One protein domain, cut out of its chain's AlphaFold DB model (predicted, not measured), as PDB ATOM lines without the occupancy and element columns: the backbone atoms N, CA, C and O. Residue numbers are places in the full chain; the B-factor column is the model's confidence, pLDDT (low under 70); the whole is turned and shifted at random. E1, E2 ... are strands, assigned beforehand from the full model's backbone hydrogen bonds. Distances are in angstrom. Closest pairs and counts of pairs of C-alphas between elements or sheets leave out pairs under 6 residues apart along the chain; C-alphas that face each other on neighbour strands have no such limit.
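This is residues 12 to 133 of the 311 residues of an uncharacterized protein of Lentisphaerae bacterium (UniProt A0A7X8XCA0). Two sheets make a sandwich, only partly face to face: a twisted wall of five strands, E6, E7, E12, E9 and E10, with a smaller sheet of three strands, E5, E8 and E11, over one face of it. At one end of this sandwich sits a smaller, looser lobe of two short strand pairs, E1 with E4 and E2 with E3, and the loop of residues 21 to 34 runs from this lobe towards the sandwich and back. The printed part has 122 residues with no named helix and 12 named strands, E1 to E12 in order along the chain; its class is all strand, and 61 of the 122 residues are in named strands. The larger sheet runs E6, E7, E12, E9, E10 and the smaller E5, E8, E11, and both are antiparallel throughout, as are the two strand pairs. The whole is compact, with a radius of gyration of the C-alphas of 14.2 A, and spans 39 by 36 by 23 A.

The printed part opens with E1, residues 12 to 14, whose C-alpha 12 is at (162.035, 184.265, 218.641). E2, residues 18 to 20, and E3, residues 35 to 37, follow. E4, residues 44 to 49, is 17.0 A from first to last C-alpha. E5 is residues 58 to 60. E6, residues 67 to 75, is the longest strand by residues and measures 24.1 A; it bends by 51 degrees at residue 70. E7, residues 78 to 85, measures 24.0 A, and E8, residues 92 to 99, measures 21.6 A, beginning at C-alpha 92, (156.429, 205.378, 196.030). E9, residues 105 to 108, E10, residues 111 to 113, and E11, residues 120 to 124, come next, E11 measuring 13.8 A. E12, residues 127 to 132, measures 16.1 A and ends at C-alpha 132, (164.400, 217.672, 213.826).

In the larger sheet E6 and E10 are the edge strands. E6 and E7 form a hairpin, their directions 167 degrees apart, with N 70 and O 82 2.8 A apart, within hydrogen-bond range. E7 and E12 are antiparallel at 173 degrees, with N 129 and O 81 at 2.8 A. E12 and E9 are antiparallel at 173 degrees, with N 107 and O 130 at 2.8 A. E9 and E10 form a hairpin at 126 degrees, with N 113 and O 106 at 2.8 A. From edge to edge the strands' lines turn by 79 degrees. In the smaller sheet E8 is the inner strand, and its pairing is staggered: residues 92 to 96 pair with E11, with N 93 and O 123 at 2.8 A, and residues 97 to 99 with E5, with N 59 and O 98 at 2.8 A. The two sheets form a sandwich, two sheets face to face, with 25 pairs of C-alphas within 10 A and the facing parts 8.8 A centre to centre; their best planes are 41 degrees apart and their strands stand at 26 degrees. Across it, the closest C-alphas of E9 and E11 are those of Leu 108 and Ala 123, 6.6 A apart. E1 and E4 are antiparallel, with N 45 and O 13 at 2.9 A. E2 and E3 form a hairpin, with N 19 and O 36 at 2.8 A. Residues 23 to 24 pair antiparallel with residues 48 to 49 of E4. The closest C-alphas of E3 and E6 are those of Phe 37 and Cys 68, 7.8 A apart.

The C-alphas farthest apart are those of Arg 12 and Glu 114, at 39.8 A. The printed part has no cut. The link E2 to E3, 14 residues, is long. The mean pLDDT of the printed part is 90.7, and residues 52 to 55 and 116 to 118 are under 70.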
ATOM      1  N   ARG A  12     161.033 184.007 219.664       94.81
ATOM      2  CA  ARG A  12     162.035 184.265 218.641       94.81
ATOM      3  C   ARG A  12     161.388 183.996 217.298       94.81
ATOM      4  O   ARG A  12     160.837 182.914 217.113       94.81
ATOM      5  N   ILE A  13     161.396 184.996 216.430       94.56
ATOM      6  CA  ILE A  13     160.707 184.938 215.146       94.56
ATOM      7  C   ILE A  13     161.730 185.162 214.048       94.56
ATOM      8  O   ILE A  13     162.467 186.148 214.067       94.56
ATOM      9  N   ASP A  14     161.735 184.235 213.103       95.75
ATOM     10  CA  ASP A  14     162.580 184.231 211.919       95.75
ATOM     11  C   ASP A  14     161.682 184.296 210.679       95.75
ATOM     12  O   ASP A  14     160.531 183.853 210.728       95.75
ATOM     13  N   ASN A  15     162.205 184.805 209.560       95.69
ATOM     14  CA  ASN A  15     161.510 184.782 208.267       95.69
ATOM     15  C   ASN A  15     160.100 185.410 208.293       95.69
ATOM     16  O   ASN A  15     159.167 184.901 207.674       95.69
ATOM     17  N   ALA A  16     159.939 186.521 209.015       94.81
ATOM     18  CA  ALA A  16     158.666 187.223 209.143       94.81
ATOM     19  C   ALA A  16     158.800 188.710 208.797       94.81
ATOM     20  O   ALA A  16     159.805 189.339 209.125       94.81
ATOM     21  N   SER A  17     157.765 189.270 208.163       95.44
ATOM     22  CA  SER A  17     157.607 190.714 207.907       95.44
ATOM     23  C   SER A  17     156.782 191.424 208.993       95.44
ATOM     24  O   SER A  17     156.828 192.649 209.138       95.44
ATOM     25  N   SER A  18     156.039 190.652 209.788       96.44
ATOM     26  CA  SER A  18     155.237 191.131 210.910       96.44
ATOM     27  C   SER A  18     155.019 190.035 211.957       96.44
ATOM     28  O   SER A  18     155.289 188.861 211.711       96.44
ATOM     29  N   TYR A  19     154.546 190.436 213.132       95.50
ATOM     30  CA  TYR A  19     154.148 189.557 214.221       95.50
ATOM     31  C   TYR A  19     152.849 190.066 214.846       95.50
ATOM     32  O   TYR A  19     152.787 191.204 215.314       95.50
ATOM     33  N   GLU A  20     151.828 189.212 214.857       94.12
ATOM     34  CA  GLU A  20     150.544 189.461 215.511       94.12
ATOM     35  C   GLU A  20     150.548 188.790 216.888       94.12
ATOM     36  O   GLU A  20     150.678 187.572 216.989       94.12
ATOM     37  N   GLY A  21     150.438 189.581 217.954       90.19
ATOM     38  CA  GLY A  21     150.530 189.066 219.317       90.19
ATOM     39  C   GLY A  21     150.686 190.168 220.358       90.19
ATOM     40  O   GLY A  21     150.637 191.358 220.044       90.19
ATOM     41  N   LYS A  22     150.862 189.766 221.622       90.19
ATOM     42  CA  LYS A  22     151.004 190.706 222.752       90.19
ATOM     43  C   LYS A  22     152.456 191.121 223.005       90.19
ATOM     44  O   LYS A  22     152.704 192.062 223.764       90.19
ATOM     45  N   LEU A  23     153.413 190.404 222.416       92.94
ATOM     46  CA  LEU A  23     154.829 190.721 222.549       92.94
ATOM     47  C   LEU A  23     155.238 191.893 221.645       92.94
ATOM     48  O   LEU A  23     154.623 192.194 220.627       92.94
ATOM     49  N   THR A  24     156.326 192.544 222.027       92.75
ATOM     50  CA  THR A  24     156.877 193.745 221.399       92.75
ATOM     51  C   THR A  24     158.375 193.595 221.184       92.75
ATOM     52  O   THR A  24     159.018 192.737 221.794       92.75
ATOM     53  N   LEU A  25     158.935 194.443 220.327       91.38
ATOM     54  CA  LEU A  25     160.371 194.553 220.121       91.38
ATOM     55  C   LEU A  25     160.843 195.876 220.754       91.38
ATOM     56  O   LEU A  25     160.439 196.939 220.279       91.38
ATOM     57  N   PRO A  26     161.624 195.848 221.850       88.44
ATOM     58  CA  PRO A  26     162.045 197.064 222.541       88.44
ATOM     59  C   PRO A  26     162.748 198.058 221.608       88.44
ATOM     60  O   PRO A  26     163.679 197.690 220.896       88.44
ATOM     61  N   GLY A  27     162.306 199.319 221.622       87.25
ATOM     62  CA  GLY A  27     162.860 200.386 220.779       87.25
ATOM     63  C   GLY A  27     162.410 200.358 219.313       87.25
ATOM     64  O   GLY A  27     162.889 201.169 218.521       87.25
ATOM     65  N   TRP A  28     161.502 199.455 218.933       92.25
ATOM     66  CA  TRP A  28     161.011 199.337 217.563       92.25
ATOM     67  C   TRP A  28     159.861 200.318 217.266       92.25
ATOM     68  O   TRP A  28     158.809 200.229 217.900       92.25
ATOM     69  N   PRO A  29     159.989 201.210 216.263       91.44
ATOM     70  CA  PRO A  29     159.004 202.272 216.014       91.44
ATOM     71  C   PRO A  29     157.765 201.811 215.235       91.44
ATOM     72  O   PRO A  29     156.793 202.555 215.126       91.44
ATOM     73  N   LEU A  30     157.792 200.604 214.663       94.12
ATOM     74  CA  LEU A  30     156.750 200.102 213.763       94.12
ATOM     75  C   LEU A  30     155.878 199.076 214.486       94.12
ATOM     76  O   LEU A  30     155.996 197.861 214.297       94.12
ATOM     77  N   SER A  31     155.035 199.580 215.378       91.88
ATOM     78  CA  SER A  31     154.081 198.769 216.122       91.88
ATOM     79  C   SER A  31     152.781 199.523 216.361       91.88
ATOM     80  O   SER A  31     152.745 200.751 216.428       91.88
ATOM     81  N   ASN A  32     151.700 198.765 216.490       88.56
ATOM     82  CA  ASN A  32     150.409 199.253 216.954       88.56
ATOM     83  C   ASN A  32     149.838 198.270 217.988       88.56
ATOM     84  O   ASN A  32     150.501 197.309 218.374       88.56
ATOM     85  N   ASP A  33     148.606 198.494 218.441       85.12
ATOM     86  CA  ASP A  33     147.990 197.655 219.480       85.12
ATOM     87  C   ASP A  33     147.727 196.202 219.048       85.12
ATOM     88  O   ASP A  33     147.385 195.372 219.887       85.12
ATOM     89  N   LYS A  34     147.866 195.883 217.755       88.00
ATOM     90  CA  LYS A  34     147.577 194.555 217.200       88.00
ATOM     91  C   LYS A  34     148.825 193.784 216.787       88.00
ATOM     92  O   LYS A  34     148.813 192.557 216.826       88.00
ATOM     93  N   ARG A  35     149.864 194.480 216.315       93.06
ATOM     94  CA  ARG A  35     151.029 193.832 215.706       93.06
ATOM     95  C   ARG A  35     152.280 194.701 215.700       93.06
ATOM     96  O   ARG A  35     152.214 195.931 215.693       93.06
ATOM     97  N   VAL A  36     153.416 194.027 215.584       94.69
ATOM     98  CA  VAL A  36     154.696 194.599 215.152       94.69
ATOM     99  C   VAL A  36     154.863 194.327 213.660       94.69
ATOM    100  O   VAL A  36     154.521 193.246 213.187       94.69
ATOM    101  N   PHE A  37     155.358 195.291 212.892       96.44
ATOM    102  CA  PHE A  37     155.494 195.164 211.437       96.44
ATOM    103  C   PHE A  37     156.753 195.859 210.917       96.44
ATOM    104  O   PHE A  37     157.529 196.428 211.684       96.44
ATOM    105  N   GLY A  38     156.976 195.766 209.605       96.56
ATOM    106  CA  GLY A  38     158.179 196.277 208.955       96.56
ATOM    107  C   GLY A  38     159.434 195.491 209.327       96.56
ATOM    108  O   GLY A  38     160.537 196.032 209.272       96.56
ATOM    109  N   LEU A  39     159.278 194.232 209.736       97.12
ATOM    110  CA  LEU A  39     160.395 193.342 210.017       97.12
ATOM    111  C   LEU A  39     161.060 192.948 208.692       97.12
ATOM    112  O   LEU A  39     160.396 192.720 207.685       97.12
ATOM    113  N   ASN A  40     162.384 192.864 208.689       96.50
ATOM    114  CA  ASN A  40     163.147 192.246 207.609       96.50
ATOM    115  C   ASN A  40     163.172 190.714 207.803       96.50
ATOM    116  O   ASN A  40     163.798 190.273 208.775       96.50
ATOM    117  N   PRO A  41     162.589 189.908 206.892       96.06
ATOM    118  CA  PRO A  41     162.544 188.447 207.013       96.06
ATOM    119  C   PRO A  41     163.918 187.764 207.049       96.06
ATOM    120  O   PRO A  41     164.035 186.647 207.543       96.06
ATOM    121  N   ALA A  42     164.977 188.422 206.570       95.88
ATOM    122  CA  ALA A  42     166.336 187.879 206.613       95.88
ATOM    123  C   ALA A  42     166.985 187.928 208.013       95.88
ATOM    124  O   ALA A  42     168.127 187.495 208.171       95.88
ATOM    125  N   LEU A  43     166.300 188.489 209.015       95.44
ATOM    126  CA  LEU A  43     166.787 188.623 210.387       95.44
ATOM    127  C   LEU A  43     165.951 187.796 211.370       95.44
ATOM    128  O   LEU A  43     164.843 187.352 211.074       95.44
ATOM    129  N   SER A  44     166.516 187.631 212.564       95.44
ATOM    130  CA  SER A  44     165.910 186.948 213.702       95.44
ATOM    131  C   SER A  44     165.605 187.958 214.801       95.44
ATOM    132  O   SER A  44     166.500 188.696 215.216       95.44
ATOM    133  N   TYR A  45     164.369 187.974 215.295       95.56
ATOM    134  CA  TYR A  45     163.901 188.961 216.267       95.56
ATOM    135  C   TYR A  45     163.533 188.305 217.589       95.56
ATOM    136  O   TYR A  45     162.843 187.286 217.618       95.56
ATOM    137  N   ALA A  46     163.965 188.925 218.684       94.38
ATOM    138  CA  ALA A  46     163.605 188.539 220.040       94.38
ATOM    139  C   ALA A  46     162.485 189.452 220.556       94.38
ATOM    140  O   ALA A  46     162.683 190.652 220.739       94.38
ATOM    141  N   PHE A  47     161.312 188.873 220.786       94.69
ATOM    142  CA  PHE A  47     160.115 189.563 221.246       94.69
ATOM    143  C   PHE A  47     159.905 189.367 222.745       94.69
ATOM    144  O   PHE A  47     160.083 188.266 223.272       94.69
ATOM    145  N   PHE A  48     159.473 190.433 223.417       93.06
ATOM    146  CA  PHE A  48     159.308 190.507 224.867       93.06
ATOM    147  C   PHE A  48     157.964 191.147 225.242       93.06
ATOM    148  O   PHE A  48     157.426 191.934 224.459       93.06
ATOM    149  N   PRO A  49     157.411 190.871 226.434       90.62
ATOM    150  CA  PRO A  49     156.188 191.509 226.897       90.62
ATOM    151  C   PRO A  49     156.327 193.032 226.889       90.62
ATOM    152  O   PRO A  49     157.388 193.570 227.219       90.62
ATOM    153  N   LYS A  50     155.251 193.729 226.510       85.44
ATOM    154  CA  LYS A  50     155.233 195.193 226.439       85.44
ATOM    155  C   LYS A  50     155.598 195.795 227.798       85.44
ATOM    156  O   LYS A  50     154.912 195.572 228.794       85.44
ATOM    157  N   SER A  51     156.667 196.585 227.831       78.06
ATOM    158  CA  SER A  51     157.000 197.387 229.008       78.06
ATOM    159  C   SER A  51     156.020 198.564 229.117       78.06
ATOM    160  O   SER A  51     155.736 199.206 228.106       78.06
ATOM    161  N   PRO A  52     155.524 198.912 230.317       66.44
ATOM    162  CA  PRO A  52     154.690 200.099 230.511       66.44
ATOM    163  C   PRO A  52     155.462 201.418 230.332       66.44
ATOM    164  O   PRO A  52     154.853 202.487 230.321       66.44
ATOM    165  N   LYS A  53     156.798 201.377 230.225       58.66
ATOM    166  CA  LYS A  53     157.640 202.569 230.079       58.66
ATOM    167  C   LYS A  53     158.052 202.805 228.631       58.66
ATOM    168  O   LYS A  53     158.754 201.974 228.064       58.66
ATOM    169  N   GLY A  54     157.746 204.014 228.160       55.78
ATOM    170  CA  GLY A  54     158.265 204.592 226.925       55.78
ATOM    171  C   GLY A  54     157.516 204.081 225.707       55.78
ATOM    172  O   GLY A  54     157.338 202.884 225.532       55.78
ATOM    173  N   GLY A  55     157.036 205.000 224.884       66.62
ATOM    174  CA  GLY A  55     156.641 204.641 223.537       66.62
ATOM    175  C   GLY A  55     157.327 205.576 222.568       66.62
ATOM    176  O   GLY A  55     157.717 206.683 222.931       66.62
ATOM    177  N   GLU A  56     157.367 205.154 221.319       80.50
ATOM    178  CA  GLU A  56     158.342 205.708 220.388       80.50
ATOM    179  C   GLU A  56     157.951 207.127 219.977       80.50
ATOM    180  O   GLU A  56     156.758 207.434 219.876       80.50
ATOM    181  N   ILE A  57     158.956 207.997 219.810       88.31
ATOM    182  CA  ILE A  57     158.775 209.418 219.461       88.31
ATOM    183  C   ILE A  57     158.047 209.541 218.121       88.31
ATOM    184  O   ILE A  57     157.193 210.410 217.958       88.31
ATOM    185  N   LEU A  58     158.375 208.645 217.189       89.94
ATOM    186  CA  LEU A  58     157.718 208.479 215.903       89.94
ATOM    187  C   LEU A  58     156.960 207.150 215.889       89.94
ATOM    188  O   LEU A  58     157.532 206.097 216.165       89.94
ATOM    189  N   GLN A  59     155.689 207.216 215.518       87.19
ATOM    190  CA  GLN A  59     154.842 206.073 215.222       87.19
ATOM    191  C   GLN A  59     154.367 206.157 213.772       87.19
ATOM    192  O   GLN A  59     154.046 207.229 213.258       87.19
ATOM    193  N   ILE A  60     154.326 205.001 213.124       90.00
ATOM    194  CA  ILE A  60     153.704 204.790 211.817       90.00
ATOM    195  C   ILE A  60     152.600 203.769 212.066       90.00
ATOM    196  O   ILE A  60     152.844 202.800 212.775       90.00
ATOM    197  N   GLU A  61     151.389 203.976 211.546       85.25
ATOM    198  CA  GLU A  61     150.257 203.086 211.865       85.25
ATOM    199  C   GLU A  61     150.288 201.762 211.094       85.25
ATOM    200  O   GLU A  61     149.876 200.711 211.602       85.25
ATOM    201  N   SER A  62     150.770 201.810 209.850       90.38
ATOM    202  CA  SER A  62     150.856 200.656 208.965       90.38
ATOM    203  C   SER A  62     151.924 200.838 207.888       90.38
ATOM    204  O   SER A  62     152.283 201.957 207.524       90.38
ATOM    205  N   LEU A  63     152.427 199.715 207.376       94.19
ATOM    206  CA  LEU A  63     153.311 199.648 206.218       94.19
ATOM    207  C   LEU A  63     152.885 198.493 205.306       94.19
ATOM    208  O   LEU A  63     152.356 197.494 205.810       94.19
ATOM    209  N   PRO A  64     153.138 198.591 203.990       94.12
ATOM    210  CA  PRO A  64     153.064 197.440 203.098       94.12
ATOM    211  C   PRO A  64     154.039 196.334 203.534       94.12
ATOM    212  O   PRO A  64     155.134 196.626 204.004       94.12
ATOM    213  N   GLU A  65     153.679 195.065 203.322       93.56
ATOM    214  CA  GLU A  65     154.483 193.912 203.777       93.56
ATOM    215  C   GLU A  65     155.875 193.820 203.138       93.56
ATOM    216  O   GLU A  65     156.783 193.241 203.727       93.56
ATOM    217  N   HIS A  66     156.048 194.399 201.947       94.75
ATOM    218  CA  HIS A  66     157.333 194.450 201.250       94.75
ATOM    219  C   HIS A  66     158.271 195.536 201.796       94.75
ATOM    220  O   HIS A  66     159.420 195.603 201.371       94.75
ATOM    221  N   VAL A  67     157.812 196.395 202.713       97.38
ATOM    222  CA  VAL A  67     158.614 197.476 203.297       97.38
ATOM    223  C   VAL A  67     159.098 197.066 204.680       97.38
ATOM    224  O   VAL A  67     158.305 196.678 205.534       97.38
ATOM    225  N   CYS A  68     160.397 197.210 204.926       97.12
ATOM    226  CA  CYS A  68     161.007 196.932 206.220       97.12
ATOM    227  C   CYS A  68     161.805 198.124 206.756       97.12
ATOM    228  O   CYS A  68     162.263 198.988 206.000       97.12
ATOM    229  N   LEU A  69     161.977 198.156 208.078       97.00
ATOM    230  CA  LEU A  69     162.885 199.077 208.741       97.00
ATOM    231  C   LEU A  69     164.323 198.682 208.423       97.00
ATOM    232  O   LEU A  69     164.727 197.532 208.595       97.00
ATOM    233  N   GLN A  70     165.103 199.664 207.994       96.38
ATOM    234  CA  GLN A  70     166.544 199.532 207.858       96.38
ATOM    235  C   GLN A  70     167.267 200.193 209.026       96.38
ATOM    236  O   GLN A  70     168.262 199.646 209.494       96.38
ATOM    237  N   ARG A  71     166.803 201.368 209.473       95.88
ATOM    238  CA  ARG A  71     167.381 202.092 210.611       95.88
ATOM    239  C   ARG A  71     166.330 202.889 211.372       95.88
ATOM    240  O   ARG A  71     165.465 203.503 210.758       95.88
ATOM    241  N   TYR A  72     166.459 202.946 212.689       95.38
ATOM    242  CA  TYR A  72     165.749 203.898 213.534       95.38
ATOM    243  C   TYR A  72     166.584 204.263 214.749       95.38
ATOM    244  O   TYR A  72     167.080 203.399 215.473       95.38
ATOM    245  N   PHE A  73     166.719 205.559 214.983       93.44
ATOM    246  CA  PHE A  73     167.354 206.076 216.182       93.44
ATOM    247  C   PHE A  73     166.882 207.500 216.457       93.44
ATOM    248  O   PHE A  73     166.451 208.238 215.569       93.44
ATOM    249  N   THR A  74     166.976 207.878 217.722       93.50
ATOM    250  CA  THR A  74     166.554 209.173 218.247       93.50
ATOM    251  C   THR A  74     167.710 209.805 219.004       93.50
ATOM    252  O   THR A  74     168.572 209.119 219.560       93.50
ATOM    253  N   GLY A  75     167.740 211.130 219.032       91.88
ATOM    254  CA  GLY A  75     168.693 211.878 219.836       91.88
ATOM    255  C   GLY A  75     168.123 213.223 220.260       91.88
ATOM    256  O   GLY A  75     166.962 213.518 219.969       91.88
ATOM    257  N   PRO A  76     168.915 214.041 220.969       91.50
ATOM    258  CA  PRO A  76     168.468 215.351 221.420       91.50
ATOM    259  C   PRO A  76     167.959 216.199 220.246       91.50
ATOM    260  O   PRO A  76     168.730 216.599 219.375       91.50
ATOM    261  N   GLY A  77     166.646 216.443 220.214       92.81
ATOM    262  CA  GLY A  77     165.996 217.276 219.203       92.81
ATOM    263  C   GLY A  77     165.874 216.661 217.806       92.81
ATOM    264  O   GLY A  77     165.638 217.414 216.865       92.81
ATOM    265  N   PHE A  78     166.031 215.343 217.625       95.50
ATOM    266  CA  PHE A  78     165.768 214.712 216.327       95.50
ATOM    267  C   PHE A  78     165.321 213.246 216.419       95.50
ATOM    268  O   PHE A  78     165.655 212.510 217.352       95.50
ATOM    269  N   VAL A  79     164.637 212.798 215.369       95.69
ATOM    270  CA  VAL A  79     164.341 211.393 215.080       95.69
ATOM    271  C   VAL A  79     164.697 211.078 213.630       95.69
ATOM    272  O   VAL A  79     164.384 211.846 212.717       95.69
ATOM    273  N   TYR A  80     165.357 209.940 213.423       96.94
ATOM    274  CA  TYR A  80     165.695 209.421 212.104       96.94
ATOM    275  C   TYR A  80     165.084 208.037 211.898       96.94
ATOM    276  O   TYR A  80     165.135 207.181 212.785       96.94
ATOM    277  N   LEU A  81     164.542 207.813 210.704       97.12
ATOM    278  CA  LEU A  81     163.977 206.539 210.280       97.12
ATOM    279  C   LEU A  81     164.338 206.269 208.817       97.12
ATOM    280  O   LEU A  81     164.193 207.136 207.959       97.12
ATOM    281  N   GLU A  82     164.786 205.050 208.530       97.62
ATOM    282  CA  GLU A  82     165.069 204.567 207.182       97.62
ATOM    283  C   GLU A  82     164.234 203.326 206.888       97.62
ATOM    284  O   GLU A  82     164.329 202.331 207.612       97.62
ATOM    285  N   LEU A  83     163.441 203.378 205.818       97.62
ATOM    286  CA  LEU A  83     162.688 202.241 205.294       97.62
ATOM    287  C   LEU A  83     163.237 201.832 203.935       97.62
ATOM    288  O   LEU A  83     163.658 202.672 203.137       97.62
ATOM    289  N   ARG A  84     163.142 200.542 203.638       96.94
ATOM    290  CA  ARG A  84     163.481 199.994 202.327       96.94
ATOM    291  C   ARG A  84     162.482 198.937 201.893       96.94
ATOM    292  O   ARG A  84     161.820 198.317 202.720       96.94
ATOM    293  N   ASP A  85     162.449 198.703 200.594       97.00
ATOM    294  CA  ASP A  85     161.808 197.534 200.011       97.00
ATOM    295  C   ASP A  85     162.687 196.291 200.253       97.00
ATOM    296  O   ASP A  85     163.911 196.360 200.114       97.00
ATOM    297  N   ILE A  86     162.084 195.165 200.640       94.38
ATOM    298  CA  ILE A  86     162.782 193.895 200.911       94.38
ATOM    299  C   ILE A  86     163.491 193.375 199.649       94.38
ATOM    300  O   ILE A  86     164.600 192.849 199.748       94.38
ATOM    301  N   ASP A  87     162.905 193.594 198.468       93.19
ATOM    302  CA  ASP A  87     163.478 193.232 197.169       93.19
ATOM    303  C   ASP A  87     164.360 194.354 196.580       93.19
ATOM    304  O   ASP A  87     164.820 194.251 195.441       93.19
ATOM    305  N   ASN A  88     164.600 195.438 197.330       89.94
ATOM    306  CA  ASN A  88     165.296 196.653 196.889       89.94
ATOM    307  C   ASN A  88     164.665 197.325 195.654       89.94
ATOM    308  O   ASN A  88     165.361 197.965 194.859       89.94
ATOM    309  N   LYS A  89     163.347 197.202 195.477       90.62
ATOM    310  CA  LYS A  89     162.627 197.922 194.421       90.62
ATOM    311  C   LYS A  89     162.411 199.381 194.818       90.62
ATOM    312  O   LYS A  89     162.106 199.700 195.963       90.62
ATOM    313  N   SER A  90     162.550 200.274 193.842       90.88
ATOM    314  CA  SER A  90     162.130 201.665 194.004       90.88
ATOM    315  C   SER A  90     160.626 201.752 193.774       90.88
ATOM    316  O   SER A  90     160.133 201.401 192.699       90.88
ATOM    317  N   SER A  91     159.898 202.195 194.791       93.19
ATOM    318  CA  SER A  91     158.459 202.429 194.743       93.19
ATOM    319  C   SER A  91     158.108 203.666 195.562       93.19
ATOM    320  O   SER A  91     158.861 204.089 196.443       93.19
ATOM    321  N   GLU A  92     156.983 204.291 195.231       94.94
ATOM    322  CA  GLU A  92     156.429 205.378 196.030       94.94
ATOM    323  C   GLU A  92     155.723 204.801 197.261       94.94
ATOM    324  O   GLU A  92     154.927 203.867 197.156       94.94
ATOM    325  N   LEU A  93     156.021 205.367 198.426       94.50
ATOM    326  CA  LEU A  93     155.453 204.980 199.704       94.50
ATOM    327  C   LEU A  93     154.710 206.165 200.308       94.50
ATOM    328  O   LEU A  93     155.268 207.251 200.478       94.50
ATOM    329  N   ILE A  94     153.456 205.922 200.679       93.06
ATOM    330  CA  ILE A  94     152.621 206.885 201.386       93.06
ATOM    331  C   ILE A  94     152.541 206.459 202.848       93.06
ATOM    332  O   ILE A  94     152.165 205.325 203.139       93.06
ATOM    333  N   LEU A  95     152.873 207.372 203.754       91.06
ATOM    334  CA  LEU A  95     152.901 207.128 205.193       91.06
ATOM    335  C   LEU A  95     152.044 208.126 205.934       91.06
ATOM    336  O   LEU A  95     151.977 209.291 205.552       91.06
ATOM    337  N   GLU A  96     151.479 207.670 207.043       90.69
ATOM    338  CA  GLU A  96     150.900 208.525 208.067       90.69
ATOM    339  C   GLU A  96     151.835 208.522 209.274       90.69
ATOM    340  O   GLU A  96     152.125 207.473 209.855       90.69
ATOM    341  N   LEU A  97     152.368 209.699 209.590       90.94
ATOM    342  CA  LEU A  97     153.354 209.884 210.646       90.94
ATOM    343  C   LEU A  97     152.669 210.433 211.892       90.94
ATOM    344  O   LEU A  97     151.966 211.438 211.836       90.94
ATOM    345  N   LEU A  98     152.934 209.839 213.046       89.06
ATOM    346  CA  LEU A  98     152.478 210.341 214.335       89.06
ATOM    347  C   LEU A  98     153.701 210.623 215.201       89.06
ATOM    348  O   LEU A  98     154.433 209.718 215.586       89.06
ATOM    349  N   PHE A  99     153.922 211.901 215.494       89.25
ATOM    350  CA  PHE A  99     154.992 212.343 216.386       89.25
ATOM    351  C   PHE A  99     154.414 212.649 217.764       89.25
ATOM    352  O   PHE A  99     153.393 213.339 217.844       89.25
ATOM    353  N   LYS A 100     155.069 212.158 218.819       88.56
ATOM    354  CA  LYS A 100     154.756 212.489 220.222       88.56
ATOM    355  C   LYS A 100     155.392 213.792 220.688       88.56
ATOM    356  O   LYS A 100     154.964 214.350 221.691       88.56
ATOM    357  N   GLU A 101     156.396 214.249 219.955       89.38
ATOM    358  CA  GLU A 101     157.101 215.505 220.172       89.38
ATOM    359  C   GLU A 101     156.872 216.434 218.975       89.38
ATOM    360  O   GLU A 101     156.510 215.988 217.879       89.38
ATOM    361  N   GLU A 102     157.054 217.732 219.195       89.75
ATOM    362  CA  GLU A 102     157.030 218.730 218.129       89.75
ATOM    363  C   GLU A 102     158.431 218.883 217.532       89.75
ATOM    364  O   GLU A 102     159.426 218.859 218.255       89.75
ATOM    365  N   PHE A 103     158.488 219.032 216.209       92.81
ATOM    366  CA  PHE A 103     159.714 219.253 215.450       92.81
ATOM    367  C   PHE A 103     159.532 220.458 214.528       92.81
ATOM    368  O   PHE A 103     158.449 220.650 213.971       92.81
ATOM    369  N   ASP A 104     160.591 221.243 214.341       92.62
ATOM    370  CA  ASP A 104     160.570 222.431 213.476       92.62
ATOM    371  C   ASP A 104     160.637 222.071 211.987       92.62
ATOM    372  O   ASP A 104     160.065 222.753 211.132       92.62
ATOM    373  N   GLU A 105     161.376 221.009 211.657       94.19
ATOM    374  CA  GLU A 105     161.651 220.607 210.283       94.19
ATOM    375  C   GLU A 105     161.428 219.107 210.056       94.19
ATOM    376  O   GLU A 105     161.718 218.272 210.913       94.19
ATOM    377  N   LEU A 106     160.921 218.770 208.869       94.44
ATOM    378  CA  LEU A 106     160.781 217.407 208.370       94.44
ATOM    379  C   LEU A 106     161.481 217.318 207.017       94.44
ATOM    380  O   LEU A 106     161.259 218.150 206.141       94.44
ATOM    381  N   TYR A 107     162.295 216.290 206.833       94.81
ATOM    382  CA  TYR A 107     162.970 215.987 205.583       94.81
ATOM    383  C   TYR A 107     162.659 214.557 205.165       94.81
ATOM    384  O   TYR A 107     162.759 213.631 205.971       94.81
ATOM    385  N   LEU A 108     162.328 214.383 203.888       94.94
ATOM    386  CA  LEU A 108     162.140 213.086 203.246       94.94
ATOM    387  C   LEU A 108     163.125 212.990 202.084       94.94
ATOM    388  O   LEU A 108     163.104 213.820 201.175       94.94
ATOM    389  N   ASN A 109     164.026 212.011 202.128       95.12
ATOM    390  CA  ASN A 109     165.099 211.828 201.144       95.12
ATOM    391  C   ASN A 109     165.912 213.116 200.910       95.12
ATOM    392  O   ASN A 109     166.236 213.473 199.779       95.12
ATOM    393  N   GLY A 110     166.188 213.849 201.995       92.06
ATOM    394  CA  GLY A 110     166.929 215.114 201.970       92.06
ATOM    395  C   GLY A 110     166.147 216.324 201.450       92.06
ATOM    396  O   GLY A 110     166.706 217.414 201.398       92.06
ATOM    397  N   LYS A 111     164.868 216.177 201.082       92.56
ATOM    398  CA  LYS A 111     164.003 217.297 200.687       92.56
ATOM    399  C   LYS A 111     163.157 217.746 201.868       92.56
ATOM    400  O   LYS A 111     162.485 216.920 202.484       92.56
ATOM    401  N   LYS A 112     163.170 219.048 202.157       92.56
ATOM    402  CA  LYS A 112     162.330 219.639 203.202       92.56
ATOM    403  C   LYS A 112     160.853 219.480 202.840       92.56
ATOM    404  O   LYS A 112     160.458 219.741 201.705       92.56
ATOM    405  N   PHE A 113     160.060 219.055 203.811       91.50
ATOM    406  CA  PHE A 113     158.625 218.851 203.711       91.50
ATOM    407  C   PHE A 113     157.926 219.772 204.713       91.50
ATOM    408  O   PHE A 113     158.405 219.960 205.832       91.50
ATOM    409  N   GLU A 114     156.809 220.375 204.317       84.62
ATOM    410  CA  GLU A 114     156.050 221.247 205.213       84.62
ATOM    411  C   GLU A 114     155.223 220.418 206.200       84.62
ATOM    412  O   GLU A 114     154.548 219.457 205.819       84.62
ATOM    413  N   PHE A 115     155.240 220.806 207.478       72.00
ATOM    414  CA  PHE A 115     154.344 220.246 208.485       72.00
ATOM    415  C   PHE A 115     152.905 220.678 208.193       72.00
ATOM    416  O   PHE A 115     152.423 221.697 208.683       72.00
ATOM    417  N   SER A 116     152.191 219.897 207.389       61.31
ATOM    418  CA  SER A 116     150.742 220.033 207.295       61.31
ATOM    419  C   SER A 116     150.081 219.323 208.483       61.31
ATOM    420  O   SER A 116     150.571 218.304 208.977       61.31
ATOM    421  N   ARG A 117     148.931 219.841 208.942       54.44
ATOM    422  CA  ARG A 117     148.116 219.226 210.011       54.44
ATOM    423  C   ARG A 117     147.698 217.782 209.693       54.44
ATOM    424  O   ARG A 117     147.343 217.045 210.607       54.44
ATOM    425  N   GLN A 118     147.748 217.378 208.425       55.81
ATOM    426  CA  GLN A 118     147.617 215.990 207.998       55.81
ATOM    427  C   GLN A 118     149.015 215.449 207.703       55.81
ATOM    428  O   GLN A 118     149.627 215.768 206.684       55.81
ATOM    429  N   LYS A 119     149.534 214.627 208.617       75.00
ATOM    430  CA  LYS A 119     150.884 214.045 208.568       75.00
ATOM    431  C   LYS A 119     150.982 212.876 207.576       75.00
ATOM    432  O   LYS A 119     151.677 211.896 207.825       75.00
ATOM    433  N   ARG A 120     150.254 212.978 206.463       87.69
ATOM    434  CA  ARG A 120     150.327 212.042 205.351       87.69
ATOM    435  C   ARG A 120     151.393 212.539 204.385       87.69
ATOM    436  O   ARG A 120     151.238 213.610 203.801       87.69
ATOM    437  N   CYS A 121     152.472 211.788 204.224       89.19
ATOM    438  CA  CYS A 121     153.567 212.139 203.325       89.19
ATOM    439  C   CYS A 121     153.781 211.062 202.264       89.19
ATOM    440  O   CYS A 121     153.525 209.887 202.520       89.19
ATOM    441  N   SER A 122     154.274 211.468 201.096       91.38
ATOM    442  CA  SER A 122     154.664 210.556 200.021       91.38
ATOM    443  C   SER A 122     156.135 210.736 199.677       91.38
ATOM    444  O   SER A 122     156.599 211.872 199.540       91.38
ATOM    445  N   ALA A 123     156.871 209.635 199.553       93.19
ATOM    446  CA  ALA A 123     158.270 209.639 199.143       93.19
ATOM    447  C   ALA A 123     158.701 208.270 198.594       93.19
ATOM    448  O   ALA A 123     158.094 207.242 198.880       93.19
ATOM    449  N   SER A 124     159.762 208.255 197.788       96.06
ATOM    450  CA  SER A 124     160.299 207.031 197.185       96.06
ATOM    451  C   SER A 124     161.122 206.204 198.174       96.06
ATOM    452  O   SER A 124     161.854 206.770 198.987       96.06
ATOM    453  N   LEU A 125     161.090 204.881 198.035       96.56
ATOM    454  CA  LEU A 125     162.041 203.977 198.681       96.56
ATOM    455  C   LEU A 125     163.429 204.016 197.989       96.56
ATOM    456  O   LEU A 125     163.486 204.181 196.769       96.56
ATOM    457  N   PRO A 126     164.549 203.849 198.727       96.06
ATOM    458  CA  PRO A 126     164.622 203.836 200.188       96.06
ATOM    459  C   PRO A 126     164.207 205.196 200.756       96.06
ATOM    460  O   PRO A 126     164.637 206.242 200.268       96.06
ATOM    461  N   LEU A 127     163.353 205.162 201.776       96.75
ATOM    462  CA  LEU A 127     162.852 206.359 202.428       96.75
ATOM    463  C   LEU A 127     163.761 206.695 203.599       96.75
ATOM    464  O   LEU A 127     163.874 205.896 204.520       96.75
ATOM    465  N   ARG A 128     164.324 207.898 203.603       97.12
ATOM    466  CA  ARG A 128     165.059 208.478 204.728       97.12
ATOM    467  C   ARG A 128     164.266 209.647 205.278       97.12
ATOM    468  O   ARG A 128     164.127 210.672 204.609       97.12
ATOM    469  N   LEU A 129     163.740 209.473 206.478       96.62
ATOM    470  CA  LEU A 129     162.994 210.477 207.210       96.62
ATOM    471  C   LEU A 129     163.884 211.055 208.305       96.62
ATOM    472  O   LEU A 129     164.434 210.318 209.122       96.62
ATOM    473  N   LEU A 130     163.976 212.380 208.342       96.62
ATOM    474  CA  LEU A 130     164.558 213.134 209.447       96.62
ATOM    475  C   LEU A 130     163.529 214.162 209.909       96.62
ATOM    476  O   LEU A 130     163.186 215.057 209.142       96.62
ATOM    477  N   ALA A 131     163.060 214.051 211.148       95.50
ATOM    478  CA  ALA A 131     162.363 215.148 211.812       95.50
ATOM    479  C   ALA A 131     163.282 215.713 212.894       95.50
ATOM    480  O   ALA A 131     163.870 214.950 213.665       95.50
ATOM    481  N   CYS A 132     163.462 217.028 212.919       96.00
ATOM    482  CA  CYS A 132     164.400 217.672 213.826       96.00
ATOM    483  C   CYS A 132     163.965 219.082 214.221       96.00
ATOM    484  O   CYS A 132     163.268 219.780 213.485       96.00
ATOM    485  N   ASN A 133     164.419 219.497 215.396       94.94
ATOM    486  CA  ASN A 133     164.433 220.894 215.798       94.94
ATOM    487  C   ASN A 133     165.576 221.593 215.080       94.94
ATOM    488  O   ASN A 133     166.626 220.992 214.830       94.94
TER     489      ASN A 133